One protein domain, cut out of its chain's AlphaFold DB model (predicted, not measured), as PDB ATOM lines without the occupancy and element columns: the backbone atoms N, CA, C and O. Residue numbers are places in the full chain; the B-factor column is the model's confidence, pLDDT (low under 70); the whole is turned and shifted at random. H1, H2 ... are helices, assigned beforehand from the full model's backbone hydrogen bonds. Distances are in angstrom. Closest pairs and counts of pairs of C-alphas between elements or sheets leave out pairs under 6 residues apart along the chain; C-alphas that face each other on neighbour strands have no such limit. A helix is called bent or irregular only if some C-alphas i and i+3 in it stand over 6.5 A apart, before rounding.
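This is residues 310 to 371 of the 371 residues of an uncharacterized protein of Candidatus Woesebacteria bacterium GW2011_GWA1_41_13b (UniProt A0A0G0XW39). Two long helices, H3 and H1, lie side by side and run opposite ways, and a small head of loop with the short helix H2 in it sits at the end where H1 finishes and H3 starts. The head is part of the long stretch from residue 329 to residue 350 that joins the two long helices, and H2 itself touches neither of them. The printed part has 62 residues with three named helices, in the order H1, H2, H3 along the chain, and no named strand; the class is all helix, with 43 residues in the named helices. The whole is loose, with a radius of gyration of the C-alphas of 13.5 A, and only just elongated, with spans of 41 by 24 by 14 A.

H3, the longest helix with 20 residues, runs from Asp 351 to Leu 370 and measures 28.4 A from first to last C-alpha. Its first C-alpha is at (236.691, 258.025, 276.221) and its last at (220.339, 258.940, 252.958). H1, residues 310 to 328, has 19 residues and measures 28.3 A; C-alpha 310 is at (209.025, 266.622, 260.173). H1 is irregular, but only just: C-alphas 311 and 314 are 6.8 A apart. H2 is a short helix of four residues, Phe 336 to Val 339.

H3 and H1 touch, with 23 pairs of C-alphas within 8 A. Their closest C-alphas are those of Leu 319 and Phe 361, 5.4 A apart, and their centres are 9.7 A apart. They run opposite ways at a shallow tilt of 27 degrees. H2 and H3 are apart. H1 and H2 are apart too, but only just, with their closest C-alphas at 8.4 A. In H3 every O i to N i+4 pair is within hydrogen-bond range, in H1 13 of 15 are, and H2 is too short for such a pair, though its one O i to N i+3 pair is within range.

The two C-alphas farthest apart in the domain are those of Gly 340 and Lys 371, at 41.3 A. Lys 371 is the chain's last residue, and the C-alphas of Arg 310 and Lys 371, the first and last printed, are 11.9 A apart. The printed part has no cut. The link from H1 to H2 is short, with 7 residues, and the link from H2 to H3 is long, with 11 residues. The mean pLDDT of the printed part is 95.2, and no printed residue is under 70.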
ATOM      1  N   ARG A 310     209.335 266.876 258.759       92.69
ATOM      2  CA  ARG A 310     209.025 266.622 260.173       92.69
ATOM      3  C   ARG A 310     209.699 265.357 260.708       92.69
ATOM      4  O   ARG A 310     210.045 265.327 261.884       92.69
ATOM      5  N   ALA A 311     209.939 264.348 259.867       96.31
ATOM      6  CA  ALA A 311     210.611 263.120 260.291       96.31
ATOM      7  C   ALA A 311     212.079 263.367 260.677       96.31
ATOM      8  O   ALA A 311     212.668 262.574 261.406       96.31
ATOM      9  N   SER A 312     212.659 264.493 260.247       97.25
ATOM     10  CA  SER A 312     214.025 264.877 260.598       97.25
ATOM     11  C   SER A 312     214.166 265.462 262.014       97.25
ATOM     12  O   SER A 312     215.289 265.652 262.470       97.25
ATOM     13  N   TRP A 313     213.080 265.736 262.750       97.12
ATOM     14  CA  TRP A 313     213.175 266.335 264.092       97.12
ATOM     15  C   TRP A 313     213.899 265.452 265.100       97.12
ATOM     16  O   TRP A 313     214.826 265.919 265.762       97.12
ATOM     17  N   LEU A 314     213.513 264.179 265.191       97.94
ATOM     18  CA  LEU A 314     214.158 263.228 266.092       97.94
ATOM     19  C   LEU A 314     215.659 263.062 265.783       97.94
ATOM     20  O   LEU A 314     216.457 263.323 266.681       97.94
ATOM     21  N   PRO A 315     216.091 262.715 264.554       98.19
ATOM     22  CA  PRO A 315     217.515 262.541 264.267       98.19
ATOM     23  C   PRO A 315     218.325 263.833 264.440       98.19
ATOM     24  O   PRO A 315     219.429 263.792 264.970       98.19
ATOM     25  N   VAL A 316     217.797 265.007 264.079       98.25
ATOM     26  CA  VAL A 316     218.521 266.265 264.339       98.25
ATOM     27  C   VAL A 316     218.627 266.548 265.842       98.25
ATOM     28  O   VAL A 316     219.661 267.028 266.296       98.25
ATOM     29  N   THR A 317     217.605 266.204 266.629       98.12
ATOM     30  CA  THR A 317     217.670 266.310 268.096       98.12
ATOM     31  C   THR A 317     218.734 265.374 268.665       98.12
ATOM     32  O   THR A 317     219.544 265.810 269.477       98.12
ATOM     33  N   VAL A 318     218.799 264.126 268.190       98.50
ATOM     34  CA  VAL A 318     219.846 263.165 268.579       98.50
ATOM     35  C   VAL A 318     221.237 263.703 268.229       98.50
ATOM     36  O   VAL A 318     222.114 263.692 269.088       98.50
ATOM     37  N   LEU A 319     221.430 264.265 267.027       98.06
ATOM     38  CA  LEU A 319     222.694 264.915 266.660       98.06
ATOM     39  C   LEU A 319     223.071 266.047 267.617       98.06
ATOM     40  O   LEU A 319     224.230 266.143 268.009       98.06
ATOM     41  N   LEU A 320     222.113 266.902 267.991       98.19
ATOM     42  CA  LEU A 320     222.358 268.015 268.909       98.19
ATOM     43  C   LEU A 320     222.705 267.526 270.317       98.19
ATOM     44  O   LEU A 320     223.643 268.044 270.915       98.19
ATOM     45  N   VAL A 321     222.007 266.511 270.832       98.25
ATOM     46  CA  VAL A 321     222.325 265.904 272.135       98.25
ATOM     47  C   VAL A 321     223.730 265.307 272.113       98.25
ATOM     48  O   VAL A 321     224.542 265.630 272.978       98.25
ATOM     49  N   SER A 322     224.060 264.507 271.093       98.19
ATOM     50  CA  SER A 322     225.409 263.958 270.933       98.19
ATOM     51  C   SER A 322     226.467 265.057 270.819       98.19
ATOM     52  O   SER A 322     227.529 264.954 271.425       98.19
ATOM     53  N   TYR A 323     226.177 266.132 270.086       97.81
ATOM     54  CA  TYR A 323     227.056 267.293 269.970       97.81
ATOM     55  C   TYR A 323     227.331 267.963 271.326       97.81
ATOM     56  O   TYR A 323     228.491 268.235 271.636       97.81
ATOM     57  N   PHE A 324     226.307 268.185 272.156       97.12
ATOM     58  CA  PHE A 324     226.498 268.760 273.492       97.12
ATOM     59  C   PHE A 324     227.293 267.840 274.413       97.12
ATOM     60  O   PHE A 324     228.193 268.312 275.098       97.12
ATOM     61  N   LEU A 325     227.034 266.533 274.386       96.75
ATOM     62  CA  LEU A 325     227.832 265.568 275.148       96.75
ATOM     63  C   LEU A 325     229.301 265.564 274.700       96.75
ATOM     64  O   LEU A 325     230.193 265.492 275.541       96.75
ATOM     65  N   ILE A 326     229.562 265.717 273.398       95.88
ATOM     66  CA  ILE A 326     230.922 265.881 272.870       95.88
ATOM     67  C   ILE A 326     231.555 267.184 273.380       95.88
ATOM     68  O   ILE A 326     232.700 267.146 273.806       95.88
ATOM     69  N   ILE A 327     230.851 268.325 273.389       95.75
ATOM     70  CA  ILE A 327     231.381 269.585 273.964       95.75
ATOM     71  C   ILE A 327     231.812 269.391 275.422       95.75
ATOM     72  O   ILE A 327     232.883 269.844 275.826       95.75
ATOM     73  N   LEU A 328     230.977 268.716 276.212       95.38
ATOM     74  CA  LEU A 328     231.230 268.495 277.633       95.38
ATOM     75  C   LEU A 328     232.433 267.575 277.899       95.38
ATOM     76  O   LEU A 328     232.920 267.547 279.027       95.38
ATOM     77  N   SER A 329     232.932 266.858 276.885       93.69
ATOM     78  CA  SER A 329     234.151 266.051 276.987       93.69
ATOM     79  C   SER A 329     235.433 266.792 276.606       93.69
ATOM     80  O   SER A 329     236.519 266.253 276.806       93.69
ATOM     81  N   PHE A 330     235.336 267.979 276.000       92.56
ATOM     82  CA  PHE A 330     236.513 268.791 275.688       92.56
ATOM     83  C   PHE A 330     237.109 269.429 276.952       92.56
ATOM     84  O   PHE A 330     236.491 269.448 278.019       92.56
ATOM     85  N   ASP A 331     238.321 269.969 276.802       90.19
ATOM     86  CA  ASP A 331     238.978 270.806 277.808       90.19
ATOM     87  C   ASP A 331     238.035 271.914 278.331       90.19
ATOM     88  O   ASP A 331     237.239 272.448 277.542       90.19
ATOM     89  N   PRO A 332     238.119 272.296 279.624       91.38
ATOM     90  CA  PRO A 332     237.258 273.316 280.210       91.38
ATOM     91  C   PRO A 332     237.173 274.621 279.414       91.38
ATOM     92  O   PRO A 332     236.116 275.252 279.404       91.38
ATOM     93  N   SER A 333     238.228 275.014 278.691       91.44
ATOM     94  CA  SER A 333     238.220 276.199 277.823       91.44
ATOM     95  C   SER A 333     237.127 276.185 276.746       91.44
ATOM     96  O   SER A 333     236.755 277.252 276.272       91.44
ATOM     97  N   LEU A 334     236.563 275.024 276.397       93.88
ATOM     98  CA  LEU A 334     235.471 274.869 275.428       93.88
ATOM     99  C   LEU A 334     234.100 274.616 276.081       93.88
ATOM    100  O   LEU A 334     233.108 274.452 275.377       93.88
ATOM    101  N   ASN A 335     234.005 274.586 277.411       94.62
ATOM    102  CA  ASN A 335     232.735 274.414 278.119       94.62
ATOM    103  C   ASN A 335     232.617 275.351 279.336       94.62
ATOM    104  O   ASN A 335     232.406 276.547 279.159       94.62
ATOM    105  N   PHE A 336     232.720 274.855 280.566       94.94
ATOM    106  CA  PHE A 336     232.537 275.617 281.802       94.94
ATOM    107  C   PHE A 336     233.605 276.705 281.998       94.94
ATOM    108  O   PHE A 336     233.306 277.799 282.481       94.94
ATOM    109  N   GLY A 337     234.831 276.464 281.532       94.69
ATOM    110  CA  GLY A 337     235.922 277.437 281.565       94.69
ATOM    111  C   GLY A 337     235.661 278.671 280.697       94.69
ATOM    112  O   GLY A 337     236.180 279.746 281.011       94.69
ATOM    113  N   LEU A 338     234.774 278.579 279.691       95.56
ATOM    114  CA  LEU A 338     234.317 279.746 278.924       95.56
ATOM    115  C   LEU A 338     233.732 280.813 279.841       95.56
ATOM    116  O   LEU A 338     233.946 281.989 279.575       95.56
ATOM    117  N   VAL A 339     233.066 280.437 280.934       96.00
ATOM    118  CA  VAL A 339     232.464 281.364 281.912       96.00
ATOM    119  C   VAL A 339     233.258 281.461 283.221       96.00
ATOM    120  O   VAL A 339     232.774 282.011 284.201       96.00
ATOM    121  N   GLY A 340     234.502 280.967 283.234       93.62
ATOM    122  CA  GLY A 340     235.401 281.054 284.389       93.62
ATOM    123  C   GLY A 340     235.165 279.981 285.453       93.62
ATOM    124  O   GLY A 340     235.654 280.120 286.568       93.62
ATOM    125  N   ILE A 341     234.430 278.917 285.123       93.44
ATOM    126  CA  ILE A 341     234.186 277.797 286.033       93.44
ATOM    127  C   ILE A 341     235.185 276.679 285.720       93.44
ATOM    128  O   ILE A 341     235.140 276.069 284.652       93.44
ATOM    129  N   THR A 342     236.061 276.374 286.675       88.69
ATOM    130  CA  THR A 342     237.008 275.254 286.584       88.69
ATOM    131  C   THR A 342     236.313 273.953 286.984       88.69
ATOM    132  O   THR A 342     236.472 273.459 288.098       88.69
ATOM    133  N   TYR A 343     235.490 273.413 286.086       91.06
ATOM    134  CA  TYR A 343     234.790 272.143 286.277       91.06
ATOM    135  C   TYR A 343     234.931 271.261 285.035       91.06
ATOM    136  O   TYR A 343     234.956 271.762 283.913       91.06
ATOM    137  N   SER A 344     235.021 269.945 285.237       88.56
ATOM    138  CA  SER A 344     235.161 268.953 284.169       88.56
ATOM    139  C   SER A 344     234.246 267.763 284.427       88.56
ATOM    140  O   SER A 344     234.141 267.267 285.549       88.56
ATOM    141  N   LEU A 345     233.602 267.286 283.361       91.06
ATOM    142  CA  LEU A 345     232.770 266.083 283.366       91.06
ATOM    143  C   LEU A 345     233.521 264.846 282.861       91.06
ATOM    144  O   LEU A 345     232.894 263.815 282.647       91.06
ATOM    145  N   GLN A 346     234.845 264.908 282.688       85.62
ATOM    146  CA  GLN A 346     235.646 263.793 282.157       85.62
ATOM    147  C   GLN A 346     235.534 262.499 282.980       85.62
ATOM    148  O   GLN A 346     235.654 261.411 282.427       85.62
ATOM    149  N   TRP A 347     235.245 262.595 284.283       86.31
ATOM    150  CA  TRP A 347     235.008 261.426 285.139       86.31
ATOM    151  C   TRP A 347     233.719 260.669 284.776       86.31
ATOM    152  O   TRP A 347     233.648 259.457 284.948       86.31
ATOM    153  N   LEU A 348     232.708 261.377 284.263       91.19
ATOM    154  CA  LEU A 348     231.441 260.809 283.794       91.19
ATOM    155  C   LEU A 348     231.509 260.471 282.296       91.19
ATOM    156  O   LEU A 348     230.984 259.456 281.844       91.19
ATOM    157  N   LEU A 349     232.161 261.335 281.520       93.38
ATOM    158  CA  LEU A 349     232.301 261.263 280.070       93.38
ATOM    159  C   LEU A 349     233.651 260.654 279.689       93.38
ATOM    160  O   LEU A 349     234.512 261.322 279.120       93.38
ATOM    161  N   THR A 350     233.815 259.370 280.002       94.12
ATOM    162  CA  THR A 350     235.012 258.600 279.639       94.12
ATOM    163  C   THR A 350     235.187 258.496 278.121       94.12
ATOM    164  O   THR A 350     234.216 258.593 277.365       94.12
ATOM    165  N   ASP A 351     236.403 258.201 277.655       93.25
ATOM    166  CA  ASP A 351     236.691 258.025 276.221       93.25
ATOM    167  C   ASP A 351     235.809 256.961 275.558       93.25
ATOM    168  O   ASP A 351     235.356 257.137 274.423       93.25
ATOM    169  N   ALA A 352     235.503 255.874 276.273       95.44
ATOM    170  CA  ALA A 352     234.583 254.841 275.801       95.44
ATOM    171  C   ALA A 352     233.161 255.396 275.614       95.44
ATOM    172  O   ALA A 352     232.541 255.191 274.569       95.44
ATOM    173  N   THR A 353     232.668 256.163 276.590       95.88
ATOM    174  CA  THR A 353     231.349 256.809 276.526       95.88
ATOM    175  C   THR A 353     231.283 257.795 275.364       95.88
ATOM    176  O   THR A 353     230.339 257.777 274.576       95.88
ATOM    177  N   ILE A 354     232.314 258.619 275.188       96.06
ATOM    178  CA  ILE A 354     232.380 259.591 274.094       96.06
ATOM    179  C   ILE A 354     232.534 258.918 272.733       96.06
ATOM    180  O   ILE A 354     231.954 259.389 271.755       96.06
ATOM    181  N   SER A 355     233.227 257.784 272.657       95.81
ATOM    182  CA  SER A 355     233.284 256.970 271.439       95.81
ATOM    183  C   SER A 355     231.900 256.442 271.052       95.81
ATOM    184  O   SER A 355     231.517 256.542 269.886       95.81
ATOM    185  N   LEU A 356     231.100 255.980 272.021       97.44
ATOM    186  CA  LEU A 356     229.706 255.582 271.786       97.44
ATOM    187  C   LEU A 356     228.840 256.765 271.331       97.44
ATOM    188  O   LEU A 356     228.120 256.653 270.339       97.44
ATOM    189  N   VAL A 357     228.952 257.921 271.995       97.75
ATOM    190  CA  VAL A 357     228.234 259.150 271.609       97.75
ATOM    191  C   VAL A 357     228.583 259.570 270.178       97.75
ATOM    192  O   VAL A 357     227.690 259.932 269.408       97.75
ATOM    193  N   ARG A 358     229.863 259.490 269.793       97.31
ATOM    194  CA  ARG A 358     230.329 259.751 268.424       97.31
ATOM    195  C   ARG A 358     229.804 258.718 267.430       97.31
ATOM    196  O   ARG A 358     229.429 259.104 266.328       97.31
ATOM    197  N   GLY A 359     229.704 257.445 267.816       97.81
ATOM    198  CA  GLY A 359     229.069 256.402 267.008       97.81
ATOM    199  C   GLY A 359     227.594 256.701 266.723       97.81
ATOM    200  O   GLY A 359     227.169 256.670 265.568       97.81
ATOM    201  N   VAL A 360     226.832 257.092 267.751       98.50
ATOM    202  CA  VAL A 360     225.429 257.529 267.606       98.50
ATOM    203  C   VAL A 360     225.331 258.771 266.720       98.50
ATOM    204  O   VAL A 360     224.482 258.825 265.826       98.50
ATOM    205  N   PHE A 361     226.220 259.748 266.915       98.50
ATOM    206  CA  PHE A 361     226.292 260.939 266.073       98.50
ATOM    207  C   PHE A 361     226.520 260.562 264.602       98.50
ATOM    208  O   PHE A 361     225.758 260.981 263.732       98.50
ATOM    209  N   ALA A 362     227.527 259.733 264.318       98.25
ATOM    210  CA  ALA A 362     227.882 259.313 262.968       98.25
ATOM    211  C   ALA A 362     226.751 258.523 262.292       98.25
ATOM    212  O   ALA A 362     226.377 258.835 261.163       98.25
ATOM    213  N   ALA A 363     226.145 257.560 262.993       98.44
ATOM    214  CA  ALA A 363     225.009 256.793 262.480       98.44
ATOM    215  C   ALA A 363     223.812 257.699 262.146       98.44
ATOM    216  O   ALA A 363     223.190 257.565 261.091       98.44
ATOM    217  N   THR A 364     223.524 258.675 263.008       98.50
ATOM    218  CA  THR A 364     222.430 259.631 262.798       98.50
ATOM    219  C   THR A 364     222.719 260.587 261.637       98.50
ATOM    220  O   THR A 364     221.829 260.888 260.839       98.50
ATOM    221  N   ALA A 365     223.969 261.032 261.494       98.38
ATOM    222  CA  ALA A 365     224.415 261.838 260.363       98.38
ATOM    223  C   ALA A 365     224.247 261.071 259.039       98.38
ATOM    224  O   ALA A 365     223.680 261.611 258.091       98.38
ATOM    225  N   LEU A 366     224.654 259.797 258.994       97.94
ATOM    226  CA  LEU A 366     224.463 258.921 257.832       97.94
ATOM    227  C   LEU A 366     222.981 258.691 257.512       97.94
ATOM    228  O   LEU A 366     222.591 258.762 256.348       97.94
ATOM    229  N   TYR A 367     222.133 258.492 258.525       97.62
ATOM    230  CA  TYR A 367     220.685 258.393 258.329       97.62
ATOM    231  C   TYR A 367     220.115 259.643 257.642       97.62
ATOM    232  O   TYR A 367     219.380 259.534 256.659       97.62
ATOM    233  N   LEU A 368     220.486 260.837 258.119       97.31
ATOM    234  CA  LEU A 368     220.036 262.107 257.541       97.31
ATOM    235  C   LEU A 368     220.561 262.351 256.123       97.31
ATOM    236  O   LEU A 368     219.891 263.021 255.344       97.31
ATOM    237  N   ILE A 369     221.740 261.826 255.789       96.88
ATOM    238  CA  ILE A 369     222.318 261.897 254.443       96.88
ATOM    239  C   ILE A 369     221.499 261.070 253.439       96.88
ATOM    240  O   ILE A 369     221.315 261.490 252.291       96.88
ATOM    241  N   LEU A 370     221.046 259.878 253.838       94.25
ATOM    242  CA  LEU A 370     220.339 258.940 252.958       94.25
ATOM    243  C   LEU A 370     218.859 259.306 252.751       94.25
ATOM    244  O   LEU A 370     218.266 258.915 251.746       94.25
ATOM    245  N   LYS A 371     218.282 260.069 253.682       89.06
ATOM    246  CA  LYS A 371     216.910 260.595 253.655       89.06
ATOM    247  C   LYS A 371     216.792 261.933 252.931       89.06
ATOM    248  O   LYS A 371     215.655 262.286 252.551       89.06
TER     249      LYS A 371